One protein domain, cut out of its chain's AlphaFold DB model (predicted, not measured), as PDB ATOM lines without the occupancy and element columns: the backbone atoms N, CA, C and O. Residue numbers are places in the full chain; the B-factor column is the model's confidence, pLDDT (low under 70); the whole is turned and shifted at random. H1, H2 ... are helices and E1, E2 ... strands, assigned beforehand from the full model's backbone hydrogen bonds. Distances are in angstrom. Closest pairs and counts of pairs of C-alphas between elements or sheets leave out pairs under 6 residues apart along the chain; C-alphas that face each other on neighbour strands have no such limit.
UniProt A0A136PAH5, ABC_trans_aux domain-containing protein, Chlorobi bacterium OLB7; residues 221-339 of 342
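What this domain is: This is residues 221 to 339 of the 342 residues of the protein "ABC_trans_aux domain-containing protein" of Chlorobi bacterium OLB7 (UniProt A0A136PAH5). What shape do these coordinates make? They make a closed barrel of eight strands, E1 to E8, with the helix H1 covering one open end. The turns that hold Asp 245 and Gly 303 form opposite ends of its length. What is it built of? The printed part has 119 residues, with E1 to E8 in chain order, then H1; it is mostly strand, each strand antiparallel to the next round the ring. How large is it? It is compact, with a radius of gyration of the C-alphas of 14.0 A, and elongated, spanning 48 by 29 by 26 A.

Where its parts are: Where do the strands run? E1 is residues 221 to 228, beginning at C-alpha (202.978, 257.594, 341.476); E2 is 233 to 243, 32.5 A long; E3 is 249 to 257, 25.6 A; E4 is 262 to 273, 25.1 A, and bends by 84 degrees at residue 269. E5 is 277 to 283, E6 291 to 298, E7 308 to 314 and E8 321 to 324. Where is the helix? H1, residues 329 to 337, ends at C-alpha (213.979, 255.174, 340.977).

How they stand to each other: How is the ring joined? E1 to E8 form a meander, each strand the antiparallel neighbour of the one before; in the hairpin E1 and E2, N 224 and O 237 are 2.7 A apart, within hydrogen-bond range. What closes it? E8 and E1 are antiparallel at 115 degrees, with N 227 and O 323 2.7 A apart. Where is H1? It is on the barrel, outside it, over none of the strands, but only just: 2 of its C-alphas fall on E6. The closest C-alphas of E1 and H1, Val 222 and Glu 335, are 6.5 A apart; in H1 every O i to N i+4 pair is within hydrogen-bond range.

The domain as a whole: How far does it reach? The two C-alphas farthest apart, Asp 245 and Gly 303, are 48.5 A apart. Is it unbroken and confident? The printed part has no cut and no long link; 40 residues are under pLDDT 70, among them 242 to 250 and 300 to 307.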
ATOM      1  N   VAL A 221     203.933 257.889 342.548       69.50
ATOM      2  CA  VAL A 221     202.978 257.594 341.476       69.50
ATOM      3  C   VAL A 221     203.604 257.988 340.143       69.50
ATOM      4  O   VAL A 221     203.996 259.134 339.953       69.50
ATOM      5  N   VAL A 222     203.688 257.043 339.213       74.88
ATOM      6  CA  VAL A 222     204.212 257.248 337.860       74.88
ATOM      7  C   VAL A 222     203.109 256.944 336.862       74.88
ATOM      8  O   VAL A 222     202.566 255.842 336.844       74.88
ATOM      9  N   THR A 223     202.781 257.920 336.017       75.25
ATOM     10  CA  THR A 223     201.814 257.746 334.926       75.25
ATOM     11  C   THR A 223     202.553 257.588 333.609       75.25
ATOM     12  O   THR A 223     203.285 258.477 333.188       75.25
ATOM     13  N   ILE A 224     202.335 256.456 332.953       81.62
ATOM     14  CA  ILE A 224     202.992 256.058 331.717       81.62
ATOM     15  C   ILE A 224     201.955 256.128 330.589       81.62
ATOM     16  O   ILE A 224     200.998 255.346 330.593       81.62
ATOM     17  N   PRO A 225     202.108 257.038 329.614       79.06
ATOM     18  CA  PRO A 225     201.275 257.041 328.421       79.06
ATOM     19  C   PRO A 225     201.593 255.803 327.583       79.06
ATOM     20  O   PRO A 225     202.760 255.514 327.312       79.06
ATOM     21  N   THR A 226     200.571 255.069 327.154       83.88
ATOM     22  CA  THR A 226     200.748 253.842 326.375       83.88
ATOM     23  C   THR A 226     199.750 253.707 325.227       83.88
ATOM     24  O   THR A 226     198.675 254.296 325.242       83.88
ATOM     25  N   TRP A 227     200.091 252.896 324.229       82.88
ATOM     26  CA  TRP A 227     199.244 252.545 323.095       82.88
ATOM     27  C   TRP A 227     199.028 251.036 323.026       82.88
ATOM     28  O   TRP A 227     199.978 250.247 323.029       82.88
ATOM     29  N   ASP A 228     197.762 250.633 322.951       83.44
ATOM     30  CA  ASP A 228     197.342 249.247 322.758       83.44
ATOM     31  C   ASP A 228     197.124 248.997 321.267       83.44
ATOM     32  O   ASP A 228     196.047 249.259 320.733       83.44
ATOM     33  N   SER A 229     198.143 248.467 320.587       80.31
ATOM     34  CA  SER A 229     198.070 248.188 319.148       80.31
ATOM     35  C   SER A 229     197.062 247.098 318.790       80.31
ATOM     36  O   SER A 229     196.646 247.013 317.643       80.31
ATOM     37  N   THR A 230     196.664 246.254 319.748       79.31
ATOM     38  CA  THR A 230     195.676 245.192 319.500       79.31
ATOM     39  C   THR A 230     194.261 245.757 319.456       79.31
ATOM     40  O   THR A 230     193.392 245.208 318.784       79.31
ATOM     41  N   ARG A 231     194.011 246.834 320.208       77.75
ATOM     42  CA  ARG A 231     192.693 247.473 320.328       77.75
ATOM     43  C   ARG A 231     192.631 248.876 319.727       77.75
ATOM     44  O   ARG A 231     191.607 249.527 319.893       77.75
ATOM     45  N   GLU A 232     193.714 249.322 319.096       81.50
ATOM     46  CA  GLU A 232     193.872 250.638 318.468       81.50
ATOM     47  C   GLU A 232     193.403 251.793 319.365       81.50
ATOM     48  O   GLU A 232     192.558 252.603 318.986       81.50
ATOM     49  N   ARG A 233     193.923 251.850 320.598       74.44
ATOM     50  CA  ARG A 233     193.541 252.887 321.568       74.44
ATOM     51  C   ARG A 233     194.688 253.319 322.470       74.44
ATOM     52  O   ARG A 233     195.525 252.499 322.855       74.44
ATOM     53  N   ASP A 234     194.658 254.586 322.869       75.12
ATOM     54  CA  ASP A 234     195.519 255.112 323.923       75.12
ATOM     55  C   ASP A 234     195.044 254.614 325.292       75.12
ATOM     56  O   ASP A 234     193.845 254.503 325.565       75.12
ATOM     57  N   LEU A 235     196.012 254.291 326.141       76.69
ATOM     58  CA  LEU A 235     195.839 253.821 327.505       76.69
ATOM     59  C   LEU A 235     196.823 254.550 328.421       76.69
ATOM     60  O   LEU A 235     197.952 254.845 328.032       76.69
ATOM     61  N   GLY A 236     196.436 254.769 329.669       76.94
ATOM     62  CA  GLY A 236     197.383 255.106 330.730       76.94
ATOM     63  C   GLY A 236     197.827 253.843 331.458       76.94
ATOM     64  O   GLY A 236     197.032 252.927 331.647       76.94
ATOM     65  N   VAL A 237     199.060 253.787 331.937       79.69
ATOM     66  CA  VAL A 237     199.453 252.834 332.978       79.69
ATOM     67  C   VAL A 237     199.944 253.630 334.166       79.69
ATOM     68  O   VAL A 237     200.900 254.384 334.049       79.69
ATOM     69  N   VAL A 238     199.275 253.484 335.301       75.44
ATOM     70  CA  VAL A 238     199.664 254.148 336.543       75.44
ATOM     71  C   VAL A 238     200.313 253.123 337.446       75.44
ATOM     72  O   VAL A 238     199.715 252.093 337.741       75.44
ATOM     73  N   ILE A 239     201.547 253.400 337.842       77.31
ATOM     74  CA  ILE A 239     202.326 252.585 338.762       77.31
ATOM     75  C   ILE A 239     202.478 253.376 340.052       77.31
ATOM     76  O   ILE A 239     203.031 254.470 340.049       77.31
ATOM     77  N   THR A 240     202.010 252.803 341.147       72.81
ATOM     78  CA  THR A 240     202.119 253.368 342.485       72.81
ATOM     79  C   THR A 240     203.039 252.482 343.306       72.81
ATOM     80  O   THR A 240     202.750 251.301 343.463       72.81
ATOM     81  N   ILE A 241     204.128 253.031 343.838       73.62
ATOM     82  CA  ILE A 241     205.101 252.308 344.667       73.62
ATOM     83  C   ILE A 241     205.165 252.979 346.038       73.62
ATOM     84  O   ILE A 241     205.587 254.125 346.164       73.62
ATOM     85  N   GLY A 242     204.728 252.269 347.072       62.72
ATOM     86  CA  GLY A 242     204.914 252.636 348.469       62.72
ATOM     87  C   GLY A 242     206.189 252.016 349.033       62.72
ATOM     88  O   GLY A 242     206.500 250.856 348.768       62.72
ATOM     89  N   ARG A 243     206.919 252.780 349.849       57.12
ATOM     90  CA  ARG A 243     208.044 252.254 350.625       57.12
ATOM     91  C   ARG A 243     207.499 251.739 351.956       57.12
ATOM     92  O   ARG A 243     206.930 252.513 352.722       57.12
ATOM     93  N   SER A 244     207.644 250.443 352.211       47.56
ATOM     94  CA  SER A 244     207.443 249.879 353.549       47.56
ATOM     95  C   SER A 244     208.718 250.055 354.377       47.56
ATOM     96  O   SER A 244     209.819 249.901 353.842       47.56
ATOM     97  N   ASP A 245     208.589 250.280 355.687       43.16
ATOM     98  CA  ASP A 245     209.713 250.298 356.642       43.16
ATOM     99  C   ASP A 245     210.511 248.974 356.646       43.16
ATOM    100  O   ASP A 245     211.660 248.927 357.083       43.16
ATOM    101  N   SER A 246     209.930 247.895 356.107       43.38
ATOM    102  CA  SER A 246     210.572 246.587 355.907       43.38
ATOM    103  C   SER A 246     211.447 246.482 354.647       43.38
ATOM    104  O   SER A 246     211.973 245.405 354.370       43.38
ATOM    105  N   GLY A 247     211.582 247.550 353.852       44.47
ATOM    106  CA  GLY A 247     212.371 247.547 352.613       44.47
ATOM    107  C   GLY A 247     211.736 246.780 351.445       44.47
ATOM    108  O   GLY A 247     212.379 246.592 350.417       44.47
ATOM    109  N   SER A 248     210.484 246.334 351.586       51.88
ATOM    110  CA  SER A 248     209.699 245.763 350.491       51.88
ATOM    111  C   SER A 248     208.874 246.862 349.825       51.88
ATOM    112  O   SER A 248     207.938 247.386 350.434       51.88
ATOM    113  N   ASP A 249     209.213 247.194 348.585       60.28
ATOM    114  CA  ASP A 249     208.442 248.115 347.754       60.28
ATOM    115  C   ASP A 249     207.117 247.447 347.347       60.28
ATOM    116  O   ASP A 249     207.060 246.642 346.411       60.28
ATOM    117  N   SER A 250     206.052 247.734 348.097       65.88
ATOM    118  CA  SER A 250     204.689 247.296 347.794       65.88
ATOM    119  C   SER A 250     203.976 248.368 346.974       65.88
ATOM    120  O   SER A 250     204.329 249.544 347.016       65.88
ATOM    121  N   GLY A 251     202.983 247.998 346.170       73.25
ATOM    122  CA  GLY A 251     202.394 248.972 345.255       73.25
ATOM    123  C   GLY A 251     201.207 248.468 344.461       73.25
ATOM    124  O   GLY A 251     200.732 247.350 344.666       73.25
ATOM    125  N   THR A 252     200.740 249.281 343.522       74.31
ATOM    126  CA  THR A 252     199.714 248.898 342.550       74.31
ATOM    127  C   THR A 252     200.116 249.304 341.139       74.31
ATOM    128  O   THR A 252     200.851 250.263 340.925       74.31
ATOM    129  N   ILE A 253     199.641 248.546 340.158       78.69
ATOM    130  CA  ILE A 253     199.693 248.898 338.743       78.69
ATOM    131  C   ILE A 253     198.265 248.892 338.235       78.69
ATOM    132  O   ILE A 253     197.597 247.860 338.298       78.69
ATOM    133  N   SER A 254     197.830 250.010 337.672       76.81
ATOM    134  CA  SER A 254     196.485 250.169 337.136       76.81
ATOM    135  C   SER A 254     196.570 250.556 335.660       76.81
ATOM    136  O   SER A 254     197.138 251.591 335.310       76.81
ATOM    137  N   ILE A 255     195.985 249.742 334.777       75.75
ATOM    138  CA  ILE A 255     195.778 250.112 333.373       75.75
ATOM    139  C   ILE A 255     194.510 250.929 333.285       75.75
ATOM    140  O   ILE A 255     193.455 250.543 333.776       75.75
ATOM    141  N   CYS A 256     194.630 252.044 332.600       67.44
ATOM    142  CA  CYS A 256     193.632 253.070 332.435       67.44
ATOM    143  C   CYS A 256     193.274 253.130 330.961       67.44
ATOM    144  O   CYS A 256     194.167 252.997 330.123       67.44
ATOM    145  N   ASP A 257     192.018 253.370 330.615       63.28
ATOM    146  CA  ASP A 257     191.741 253.842 329.261       63.28
ATOM    147  C   ASP A 257     192.319 255.252 329.032       63.28
ATOM    148  O   ASP A 257     192.883 255.868 329.942       63.28
ATOM    149  N   GLY A 258     192.211 255.769 327.804       49.47
ATOM    150  CA  GLY A 258     192.630 257.135 327.452       49.47
ATOM    151  C   GLY A 258     191.916 258.240 328.244       49.47
ATOM    152  O   GLY A 258     192.226 259.415 328.075       49.47
ATOM    153  N   TYR A 259     190.984 257.862 329.118       42.75
ATOM    154  CA  TYR A 259     190.169 258.720 329.970       42.75
ATOM    155  C   TYR A 259     190.412 258.447 331.448       42.75
ATOM    156  O   TYR A 259     189.604 258.822 332.286       42.75
ATOM    157  N   GLY A 260     191.504 257.736 331.739       46.59
ATOM    158  CA  GLY A 260     191.960 257.379 333.063       46.59
ATOM    159  C   GLY A 260     191.061 256.391 333.807       46.59
ATOM    160  O   GLY A 260     191.408 256.014 334.913       46.59
ATOM    161  N   MET A 261     189.979 255.834 333.275       46.53
ATOM    162  CA  MET A 261     189.211 254.841 334.042       46.53
ATOM    163  C   MET A 261     189.993 253.526 334.190       46.53
ATOM    164  O   MET A 261     190.512 253.026 333.188       46.53
ATOM    165  N   PRO A 262     190.150 252.958 335.409       54.12
ATOM    166  CA  PRO A 262     190.883 251.712 335.595       54.12
ATOM    167  C   PRO A 262     190.140 250.568 334.903       54.12
ATOM    168  O   PRO A 262     189.064 250.147 335.314       54.12
ATOM    169  N   ILE A 263     190.740 250.052 333.835       68.94
ATOM    170  CA  ILE A 263     190.298 248.831 333.160       68.94
ATOM    171  C   ILE A 263     190.697 247.617 334.001       68.94
ATOM    172  O   ILE A 263     189.986 246.613 334.030       68.94
ATOM    173  N   GLN A 264     191.871 247.684 334.631       73.31
ATOM    174  CA  GLN A 264     192.445 246.579 335.383       73.31
ATOM    175  C   GLN A 264     193.455 247.092 336.407       73.31
ATOM    176  O   GLN A 264     194.189 248.033 336.115       73.31
ATOM    177  N   GLU A 265     193.510 246.455 337.574       74.50
ATOM    178  CA  GLU A 265     194.456 246.770 338.642       74.50
ATOM    179  C   GLU A 265     195.104 245.497 339.191       74.50
ATOM    180  O   GLU A 265     194.461 244.446 339.297       74.50
ATOM    181  N   TRP A 266     196.384 245.604 339.534       79.00
ATOM    182  CA  TRP A 266     197.179 244.540 340.130       79.00
ATOM    183  C   TRP A 266     198.019 245.070 341.282       79.00
ATOM    184  O   TRP A 266     198.594 246.151 341.185       79.00
ATOM    185  N   SER A 267     198.163 244.284 342.345       75.06
ATOM    186  CA  SER A 267     199.081 244.617 343.439       75.06
ATOM    187  C   SER A 267     200.507 244.199 343.078       75.06
ATOM    188  O   SER A 267     200.730 243.071 342.641       75.06
ATOM    189  N   ILE A 268     201.482 245.078 343.285       76.94
ATOM    190  CA  ILE A 268     202.909 244.768 343.177       76.94
ATOM    191  C   ILE A 268     203.337 244.046 344.456       76.94
ATOM    192  O   ILE A 268     203.108 244.540 345.560       76.94
ATOM    193  N   ARG A 269     203.960 242.876 344.296       72.94
ATOM    194  CA  ARG A 269     204.572 242.115 345.396       72.94
ATOM    195  C   ARG A 269     206.037 242.482 345.599       72.94
ATOM    196  O   ARG A 269     206.496 242.577 346.727       72.94
ATOM    197  N   GLU A 270     206.752 242.634 344.493       74.81
ATOM    198  CA  GLU A 270     208.163 243.003 344.436       74.81
ATOM    199  C   GLU A 270     208.447 243.608 343.056       74.81
ATOM    200  O   GLU A 270     207.758 243.295 342.078       74.81
ATOM    201  N   TRP A 271     209.475 244.442 342.948       77.19
ATOM    202  CA  TRP A 271     209.965 244.911 341.657       77.19
ATOM    203  C   TRP A 271     211.486 245.073 341.675       77.19
ATOM    204  O   TRP A 271     212.114 245.116 342.731       77.19
ATOM    205  N   LYS A 272     212.093 245.102 340.490       78.75
ATOM    206  CA  LYS A 272     213.541 245.266 340.315       78.75
ATOM    207  C   LYS A 272     213.853 246.005 339.026       78.75
ATOM    208  O   LYS A 272     213.116 245.886 338.047       78.75
ATOM    209  N   PHE A 273     214.994 246.681 339.000       73.00
ATOM    210  CA  PHE A 273     215.539 247.299 337.797       73.00
ATOM    211  C   PHE A 273     216.983 246.853 337.566       73.00
ATOM    212  O   PHE A 273     217.792 246.877 338.489       73.00
ATOM    213  N   ASN A 274     217.308 246.439 336.340       71.56
ATOM    214  CA  ASN A 274     218.634 245.923 335.976       71.56
ATOM    215  C   ASN A 274     219.379 246.791 334.940       71.56
ATOM    216  O   ASN A 274     220.283 246.293 334.274       71.56
ATOM    217  N   GLY A 275     218.990 248.058 334.772       66.94
ATOM    218  CA  GLY A 275     219.588 248.985 333.802       66.94
ATOM    219  C   GLY A 275     218.807 249.090 332.492       66.94
ATOM    220  O   GLY A 275     218.626 250.182 331.976       66.94
ATOM    221  N   THR A 276     218.291 247.977 331.973       69.12
ATOM    222  CA  THR A 276     217.574 247.951 330.680       69.12
ATOM    223  C   THR A 276     216.161 247.392 330.789       69.12
ATOM    224  O   THR A 276     215.440 247.280 329.796       69.12
ATOM    225  N   THR A 277     215.768 246.923 331.973       75.00
ATOM    226  CA  THR A 277     214.462 246.323 332.219       75.00
ATOM    227  C   THR A 277     214.008 246.601 333.645       75.00
ATOM    228  O   THR A 277     214.716 246.291 334.605       75.00
ATOM    229  N   ALA A 278     212.804 247.159 333.774       76.62
ATOM    230  CA  ALA A 278     212.077 247.224 335.039       76.62
ATOM    231  C   ALA A 278     211.087 246.058 335.084       76.62
ATOM    232  O   ALA A 278     210.221 245.968 334.215       76.62
ATOM    233  N   THR A 279     211.221 245.162 336.060       81.94
ATOM    234  CA  THR A 279     210.349 243.993 336.227       81.94
ATOM    235  C   THR A 279     209.520 244.148 337.490       81.94
ATOM    236  O   THR A 279     210.079 244.262 338.577       81.94
ATOM    237  N   PHE A 280     208.201 244.069 337.354       81.56
ATOM    238  CA  PHE A 280     207.242 244.070 338.453       81.56
ATOM    239  C   PHE A 280     206.630 242.684 338.579       81.56
ATOM    240  O   PHE A 280     206.069 242.169 337.610       81.56
ATOM    241  N   ASN A 281     206.718 242.084 339.759       80.56
ATOM    242  CA  ASN A 281     206.032 240.840 340.072       80.56
ATOM    243  C   ASN A 281     204.675 241.188 340.681       80.56
ATOM    244  O   ASN A 281     204.602 241.871 341.708       80.56
ATOM    245  N   VAL A 282     203.597 240.759 340.028       79.94
ATOM    246  CA  VAL A 282     202.248 241.227 340.354       79.94
ATOM    247  C   VAL A 282     201.356 240.104 340.866       79.94
ATOM    248  O   VAL A 282     201.369 238.976 340.373       79.94
ATOM    249  N   ALA A 283     200.539 240.421 341.866       72.69
ATOM    250  CA  ALA A 283     199.440 239.583 342.305       72.69
ATOM    251  C   ALA A 283     198.267 239.760 341.332       72.69
ATOM    252  O   ALA A 283     197.636 240.818 341.285       72.69
ATOM    253  N   HIS A 284     197.963 238.724 340.551       64.81
ATOM    254  CA  HIS A 284     196.784 238.747 339.690       64.81
ATOM    255  C   HIS A 284     195.506 238.436 340.494       64.81
ATOM    256  O   HIS A 284     195.527 237.473 341.265       64.81
ATOM    257  N   PRO A 285     194.364 239.114 340.239       55.59
ATOM    258  CA  PRO A 285     193.056 238.800 340.838       55.59
ATOM    259  C   PRO A 285     192.573 237.350 340.664       55.59
ATOM    260  O   PRO A 285     191.636 236.919 341.323       55.59
ATOM    261  N   TRP A 286     193.199 236.594 339.761       59.00
ATOM    262  CA  TRP A 286     192.872 235.192 339.466       59.00
ATOM    263  C   TRP A 286     193.941 234.226 339.991       59.00
ATOM    264  O   TRP A 286     194.072 233.118 339.482       59.00
ATOM    265  N   SER A 287     194.752 234.661 340.961       59.94
ATOM    266  CA  SER A 287     195.814 233.860 341.587       59.94
ATOM    267  C   SER A 287     196.842 233.294 340.597       59.94
ATOM    268  O   SER A 287     197.409 232.224 340.811       59.94
ATOM    269  N   ILE A 288     197.109 234.021 339.508       62.06
ATOM    270  CA  ILE A 288     198.132 233.643 338.529       62.06
ATOM    271  C   ILE A 288     199.510 233.831 339.164       62.06
ATOM    272  O   ILE A 288     199.895 234.943 339.525       62.06
ATOM    273  N   THR A 289     200.262 232.740 339.293       66.12
ATOM    274  CA  THR A 289     201.595 232.745 339.900       66.12
ATOM    275  C   THR A 289     202.688 233.113 338.893       66.12
ATOM    276  O   THR A 289     202.794 232.556 337.792       66.12
ATOM    277  N   GLY A 290     203.543 234.059 339.293       66.06
ATOM    278  CA  GLY A 290     204.661 234.557 338.488       66.06
ATOM    279  C   GLY A 290     204.233 235.421 337.301       66.06
ATOM    280  O   GLY A 290     204.894 235.376 336.265       66.06
ATOM    281  N   ALA A 291     203.107 236.133 337.419       72.38
ATOM    282  CA  ALA A 291     202.742 237.174 336.468       72.38
ATOM    283  C   ALA A 291     203.711 238.352 336.619       72.38
ATOM    284  O   ALA A 291     203.927 238.840 337.730       72.38
ATOM    285  N   THR A 292     204.291 238.796 335.504       82.00
ATOM    286  CA  THR A 292     205.220 239.928 335.505       82.00
ATOM    287  C   THR A 292     204.811 240.989 334.504       82.00
ATOM    288  O   THR A 292     204.213 240.699 333.464       82.00
ATOM    289  N   MET A 293     205.151 242.228 334.835       81.25
ATOM    290  CA  MET A 293     205.144 243.344 333.907       81.25
ATOM    291  C   MET A 293     206.585 243.807 333.708       81.25
ATOM    292  O   MET A 293     207.306 244.013 334.682       81.25
ATOM    293  N   GLU A 294     207.015 243.933 332.460       86.06
ATOM    294  CA  GLU A 294     208.386 244.271 332.091       86.06
ATOM    295  C   GLU A 294     208.404 245.492 331.183       86.06
ATOM    296  O   GLU A 294     207.866 245.457 330.079       86.06
ATOM    297  N   LEU A 295     209.054 246.562 331.622       81.69
ATOM    298  CA  LEU A 295     209.387 247.673 330.741       81.69
ATOM    299  C   LEU A 295     210.680 247.326 329.996       81.69
ATOM    300  O   LEU A 295     211.676 247.009 330.643       81.69
ATOM    301  N   ARG A 296     210.679 247.354 328.663       82.94
ATOM    302  CA  ARG A 296     211.805 246.917 327.830       82.94
ATOM    303  C   ARG A 296     211.959 247.786 326.590       82.94
ATOM    304  O   ARG A 296     210.990 248.036 325.879       82.94
ATOM    305  N   GLU A 297     213.196 248.154 326.283       81.56
ATOM    306  CA  GLU A 297     213.540 248.728 324.984       81.56
ATOM    307  C   GLU A 297     213.615 247.638 323.910       81.56
ATOM    308  O   GLU A 297     214.260 246.595 324.073       81.56
ATOM    309  N   GLU A 298     212.938 247.879 322.792       80.00
ATOM    310  CA  GLU A 298     213.017 247.058 321.596       80.00
ATOM    311  C   GLU A 298     213.769 247.813 320.497       80.00
ATOM    312  O   GLU A 298     213.458 248.962 320.160       80.00
ATOM    313  N   ALA A 299     214.778 247.146 319.931       71.19
ATOM    314  CA  ALA A 299     215.548 247.678 318.820       71.19
ATOM    315  C   ALA A 299     214.632 247.959 317.613       71.19
ATOM    316  O   ALA A 299     213.676 247.210 317.374       71.19
ATOM    317  N   PRO A 300     214.924 249.005 316.821       66.44
ATOM    318  CA  PRO A 300     214.117 249.338 315.660       66.44
ATOM    319  C   PRO A 300     214.035 248.150 314.695       66.44
ATOM    320  O   PRO A 300     215.044 247.545 314.319       66.44
ATOM    321  N   LYS A 301     212.816 247.816 314.259       66.19
ATOM    322  CA  LYS A 301     212.618 246.877 313.146       66.19
ATOM    323  C   LYS A 301     213.187 247.503 311.868       66.19
ATOM    324  O   LYS A 301     213.163 248.723 311.719       66.19
ATOM    325  N   LYS A 302     213.687 246.679 310.936       50.81
ATOM    326  CA  LYS A 302     214.231 247.140 309.639       50.81
ATOM    327  C   LYS A 302     213.286 248.169 308.994       50.81
ATOM    328  O   LYS A 302     212.178 247.811 308.611       50.81
ATOM    329  N   GLY A 303     213.742 249.418 308.877       57.00
ATOM    330  CA  GLY A 303     212.994 250.532 308.276       57.00
ATOM    331  C   GLY A 303     212.434 251.569 309.260       57.00
ATOM    332  O   GLY A 303     212.045 252.646 308.817       57.00
ATOM    333  N   ALA A 304     212.433 251.303 310.570       59.88
ATOM    334  CA  ALA A 304     212.072 252.283 311.596       59.88
ATOM    335  C   ALA A 304     213.316 253.048 312.084       59.88
ATOM    336  O   ALA A 304     214.375 252.451 312.274       59.88
ATOM    337  N   LYS A 305     213.194 254.369 312.278       55.12
ATOM    338  CA  LYS A 305     214.292 255.224 312.769       55.12
ATOM    339  C   LYS A 305     214.386 255.293 314.295       55.12
ATOM    340  O   LYS A 305     215.439 255.662 314.799       55.12
ATOM    341  N   GLU A 306     213.327 254.933 315.014       62.41
ATOM    342  CA  GLU A 306     213.232 255.144 316.461       62.41
ATOM    343  C   GLU A 306     213.156 253.822 317.233       62.41
ATOM    344  O   GLU A 306     212.503 252.861 316.812       62.41
ATOM    345  N   GLN A 307     213.865 253.782 318.363       67.81
ATOM    346  CA  GLN A 307     213.745 252.727 319.366       67.81
ATOM    347  C   GLN A 307     212.346 252.778 319.985       67.81
ATOM    348  O   GLN A 307     211.822 253.857 320.257       67.81
ATOM    349  N   ARG A 308     211.736 251.609 320.206       78.06
ATOM    350  CA  ARG A 308     210.391 251.511 320.789       78.06
ATOM    351  C   ARG A 308     210.503 251.036 322.226       78.06
ATOM    352  O   ARG A 308     211.129 250.012 322.490       78.06
ATOM    353  N   LEU A 309     209.868 251.752 323.145       84.31
ATOM    354  CA  LEU A 309     209.749 251.328 324.532       84.31
ATOM    355  C   LEU A 309     208.447 250.542 324.697       84.31
ATOM    356  O   LEU A 309     207.376 251.008 324.311       84.31
ATOM    357  N   LEU A 310     208.534 249.331 325.242       86.56
ATOM    358  CA  LEU A 310     207.395 248.437 325.412       86.56
ATOM    359  C   LEU A 310     207.190 248.095 326.881       86.56
ATOM    360  O   LEU A 310     208.137 247.831 327.615       86.56
ATOM    361  N   LEU A 311     205.930 248.009 327.275       86.44
ATOM    362  CA  LEU A 311     205.484 247.418 328.520       86.44
ATOM    363  C   LEU A 311     204.901 246.038 328.211       86.44
ATOM    364  O   LEU A 311     203.798 245.918 327.674       86.44
ATOM    365  N   ARG A 312     205.667 244.988 328.490       87.88
ATOM    366  CA  ARG A 312     205.315 243.593 328.223       87.88
ATOM    367  C   ARG A 312     204.684 242.940 329.436       87.88
ATOM    368  O   ARG A 312     205.097 243.172 330.566       87.88
ATOM    369  N   PHE A 313     203.701 242.090 329.180       84.44
ATOM    370  CA  PHE A 313     202.965 241.376 330.210       84.44
ATOM    371  C   PHE A 313     203.174 239.875 330.029       84.44
ATOM    372  O   PHE A 313     202.905 239.313 328.966       84.44
ATOM    373  N   THR A 314     203.636 239.213 331.084       84.12
ATOM    374  CA  THR A 314     203.908 237.775 331.091       84.12
ATOM    375  C   THR A 314     202.882 237.069 331.964       84.12
ATOM    376  O   THR A 314     202.620 237.484 333.091       84.12
ATOM    377  N   LYS A 315     202.289 235.987 331.439       76.25
ATOM    378  CA  LYS A 315     201.205 235.206 332.075       76.25
ATOM    379  C   LYS A 315     199.926 235.996 332.398       76.25
ATOM    380  O   LYS A 315     199.044 235.452 333.051       76.25
ATOM    381  N   ILE A 316     199.775 237.224 331.906       72.56
ATOM    382  CA  ILE A 316     198.522 237.982 332.001       72.56
ATOM    383  C   ILE A 316     197.689 237.676 330.747       72.56
ATOM    384  O   ILE A 316     198.120 237.987 329.634       72.56
ATOM    385  N   PRO A 317     196.521 237.020 330.878       63.47
ATOM    386  CA  PRO A 317     195.714 236.638 329.726       63.47
ATOM    387  C   PRO A 317     195.272 237.870 328.917       63.47
ATOM    388  O   PRO A 317     194.972 238.917 329.487       63.47
ATOM    389  N   TRP A 318     195.183 237.734 327.588       69.56
ATOM    390  CA  TRP A 318     194.611 238.734 326.659       69.56
ATOM    391  C   TRP A 318     195.379 240.054 326.479       69.56
ATOM    392  O   TRP A 318     194.921 240.914 325.727       69.56
ATOM    393  N   ARG A 319     196.537 240.227 327.121       71.19
ATOM    394  CA  ARG A 319     197.374 241.426 326.992       71.19
ATOM    395  C   ARG A 319     198.835 241.007 326.908       71.19
ATOM    396  O   ARG A 319     199.339 240.375 327.824       71.19
ATOM    397  N   LYS A 320     199.485 241.301 325.779       79.31
ATOM    398  CA  LYS A 320     200.875 240.886 325.513       79.31
ATOM    399  C   LYS A 320     201.856 242.032 325.700       79.31
ATOM    400  O   LYS A 320     202.855 241.880 326.393       79.31
ATOM    401  N   GLU A 321     201.557 243.176 325.100       88.44
ATOM    402  CA  GLU A 321     202.423 244.346 325.145       88.44
ATOM    403  C   GLU A 321     201.627 245.636 324.955       88.44
ATOM    404  O   GLU A 321     200.553 245.634 324.352       88.44
ATOM    405  N   LEU A 322     202.171 246.717 325.498       86.06
ATOM    406  CA  LEU A 322     201.749 248.089 325.275       86.06
ATOM    407  C   LEU A 322     202.958 248.912 324.850       86.06
ATOM    408  O   LEU A 322     204.041 248.749 325.401       86.06
ATOM    409  N   GLU A 323     202.781 249.791 323.876       87.44
ATOM    410  CA  GLU A 323     203.840 250.700 323.445       87.44
ATOM    411  C   GLU A 323     203.828 251.951 324.310       87.44
ATOM    412  O   GLU A 323     202.810 252.625 324.390       87.44
ATOM    413  N   VAL A 324     204.941 252.264 324.963       85.44
ATOM    414  CA  VAL A 324     205.078 253.472 325.777       85.44
ATOM    415  C   VAL A 324     205.301 254.670 324.861       85.44
ATOM    416  O   VAL A 324     206.100 254.610 323.927       85.44
ATOM    417  N   ARG A 325     204.592 255.767 325.129       81.00
ATOM    418  CA  ARG A 325     204.652 257.005 324.346       81.00
ATOM    419  C   ARG A 325     205.144 258.165 325.200       81.00
ATOM    420  O   ARG A 325     204.806 258.268 326.373       81.00
ATOM    421  N   GLY A 326     205.918 259.060 324.586       75.19
ATOM    422  CA  GLY A 326     206.328 260.327 325.201       75.19
ATOM    423  C   GLY A 326     207.312 260.208 326.369       75.19
ATOM    424  O   GLY A 326     207.540 261.198 327.055       75.19
ATOM    425  N   MET A 327     207.895 259.028 326.607       75.56
ATOM    426  CA  MET A 327     208.859 258.786 327.683       75.56
ATOM    427  C   MET A 327     209.996 257.876 327.212       75.56
ATOM    428  O   MET A 327     209.765 256.890 326.514       75.56
ATOM    429  N   THR A 328     211.223 258.196 327.625       80.75
ATOM    430  CA  THR A 328     212.408 257.334 327.464       80.75
ATOM    431  C   THR A 328     212.520 256.348 328.629       80.75
ATOM    432  O   THR A 328     212.040 256.664 329.720       80.75
ATOM    433  N   MET A 329     213.219 255.221 328.442       78.56
ATOM    434  CA  MET A 329     213.530 254.274 329.526       78.56
ATOM    435  C   MET A 329     214.169 254.991 330.720       78.56
ATOM    436  O   MET A 329     213.653 254.883 331.825       78.56
ATOM    437  N   ASP A 330     215.210 255.797 330.496       74.12
ATOM    438  CA  ASP A 330     215.936 256.492 331.570       74.12
ATOM    439  C   ASP A 330     215.055 257.463 332.363       74.12
ATOM    440  O   ASP A 330     215.098 257.472 333.592       74.12
ATOM    441  N   ALA A 331     214.216 258.254 331.685       76.50
ATOM    442  CA  ALA A 331     213.255 259.138 332.349       76.50
ATOM    443  C   ALA A 331     212.247 258.345 333.191       76.50
ATOM    444  O   ALA A 331     212.012 258.676 334.346       76.50
ATOM    445  N   LEU A 332     211.689 257.262 332.644       75.75
ATOM    446  CA  LEU A 332     210.686 256.452 333.332       75.75
ATOM    447  C   LEU A 332     211.281 255.700 334.524       75.75
ATOM    448  O   LEU A 332     210.670 255.600 335.582       75.75
ATOM    449  N   VAL A 333     212.504 255.211 334.366       73.75
ATOM    450  CA  VAL A 333     213.284 254.592 335.430       73.75
ATOM    451  C   VAL A 333     213.639 255.617 336.482       73.75
ATOM    452  O   VAL A 333     213.434 255.318 337.640       73.75
ATOM    453  N   THR A 334     214.092 256.818 336.129       74.31
ATOM    454  CA  THR A 334     214.335 257.906 337.095       74.31
ATOM    455  C   THR A 334     213.050 258.258 337.844       74.31
ATOM    456  O   THR A 334     213.055 258.441 339.065       74.31
ATOM    457  N   GLU A 335     211.914 258.252 337.145       73.75
ATOM    458  CA  GLU A 335     210.612 258.421 337.772       73.75
ATOM    459  C   GLU A 335     210.249 257.260 338.703       73.75
ATOM    460  O   GLU A 335     209.675 257.487 339.752       73.75
ATOM    461  N   LEU A 336     210.656 256.027 338.440       71.31
ATOM    462  CA  LEU A 336     210.448 254.919 339.383       71.31
ATOM    463  C   LEU A 336     211.526 254.862 340.490       71.31
ATOM    464  O   LEU A 336     211.252 254.442 341.609       71.31
ATOM    465  N   GLN A 337     212.749 255.310 340.191       66.25
ATOM    466  CA  GLN A 337     213.979 255.174 340.977       66.25
ATOM    467  C   GLN A 337     214.368 256.413 341.771       66.25
ATOM    468  O   GLN A 337     215.352 256.341 342.502       66.25
ATOM    469  N   GLY A 338     213.611 257.511 341.743       54.06
ATOM    470  CA  GLY A 338     213.793 258.647 342.668       54.06
ATOM    471  C   GLY A 338     213.761 258.277 344.172       54.06
ATOM    472  O   GLY A 338     213.782 259.152 345.027       54.06
ATOM    473  N   VAL A 339     213.706 256.978 344.480       46.66
ATOM    474  CA  VAL A 339     213.750 256.279 345.762       46.66
ATOM    475  C   VAL A 339     215.138 255.661 346.066       46.66
ATOM    476  O   VAL A 339     215.436 255.404 347.233       46.66
TER     477      VAL A 339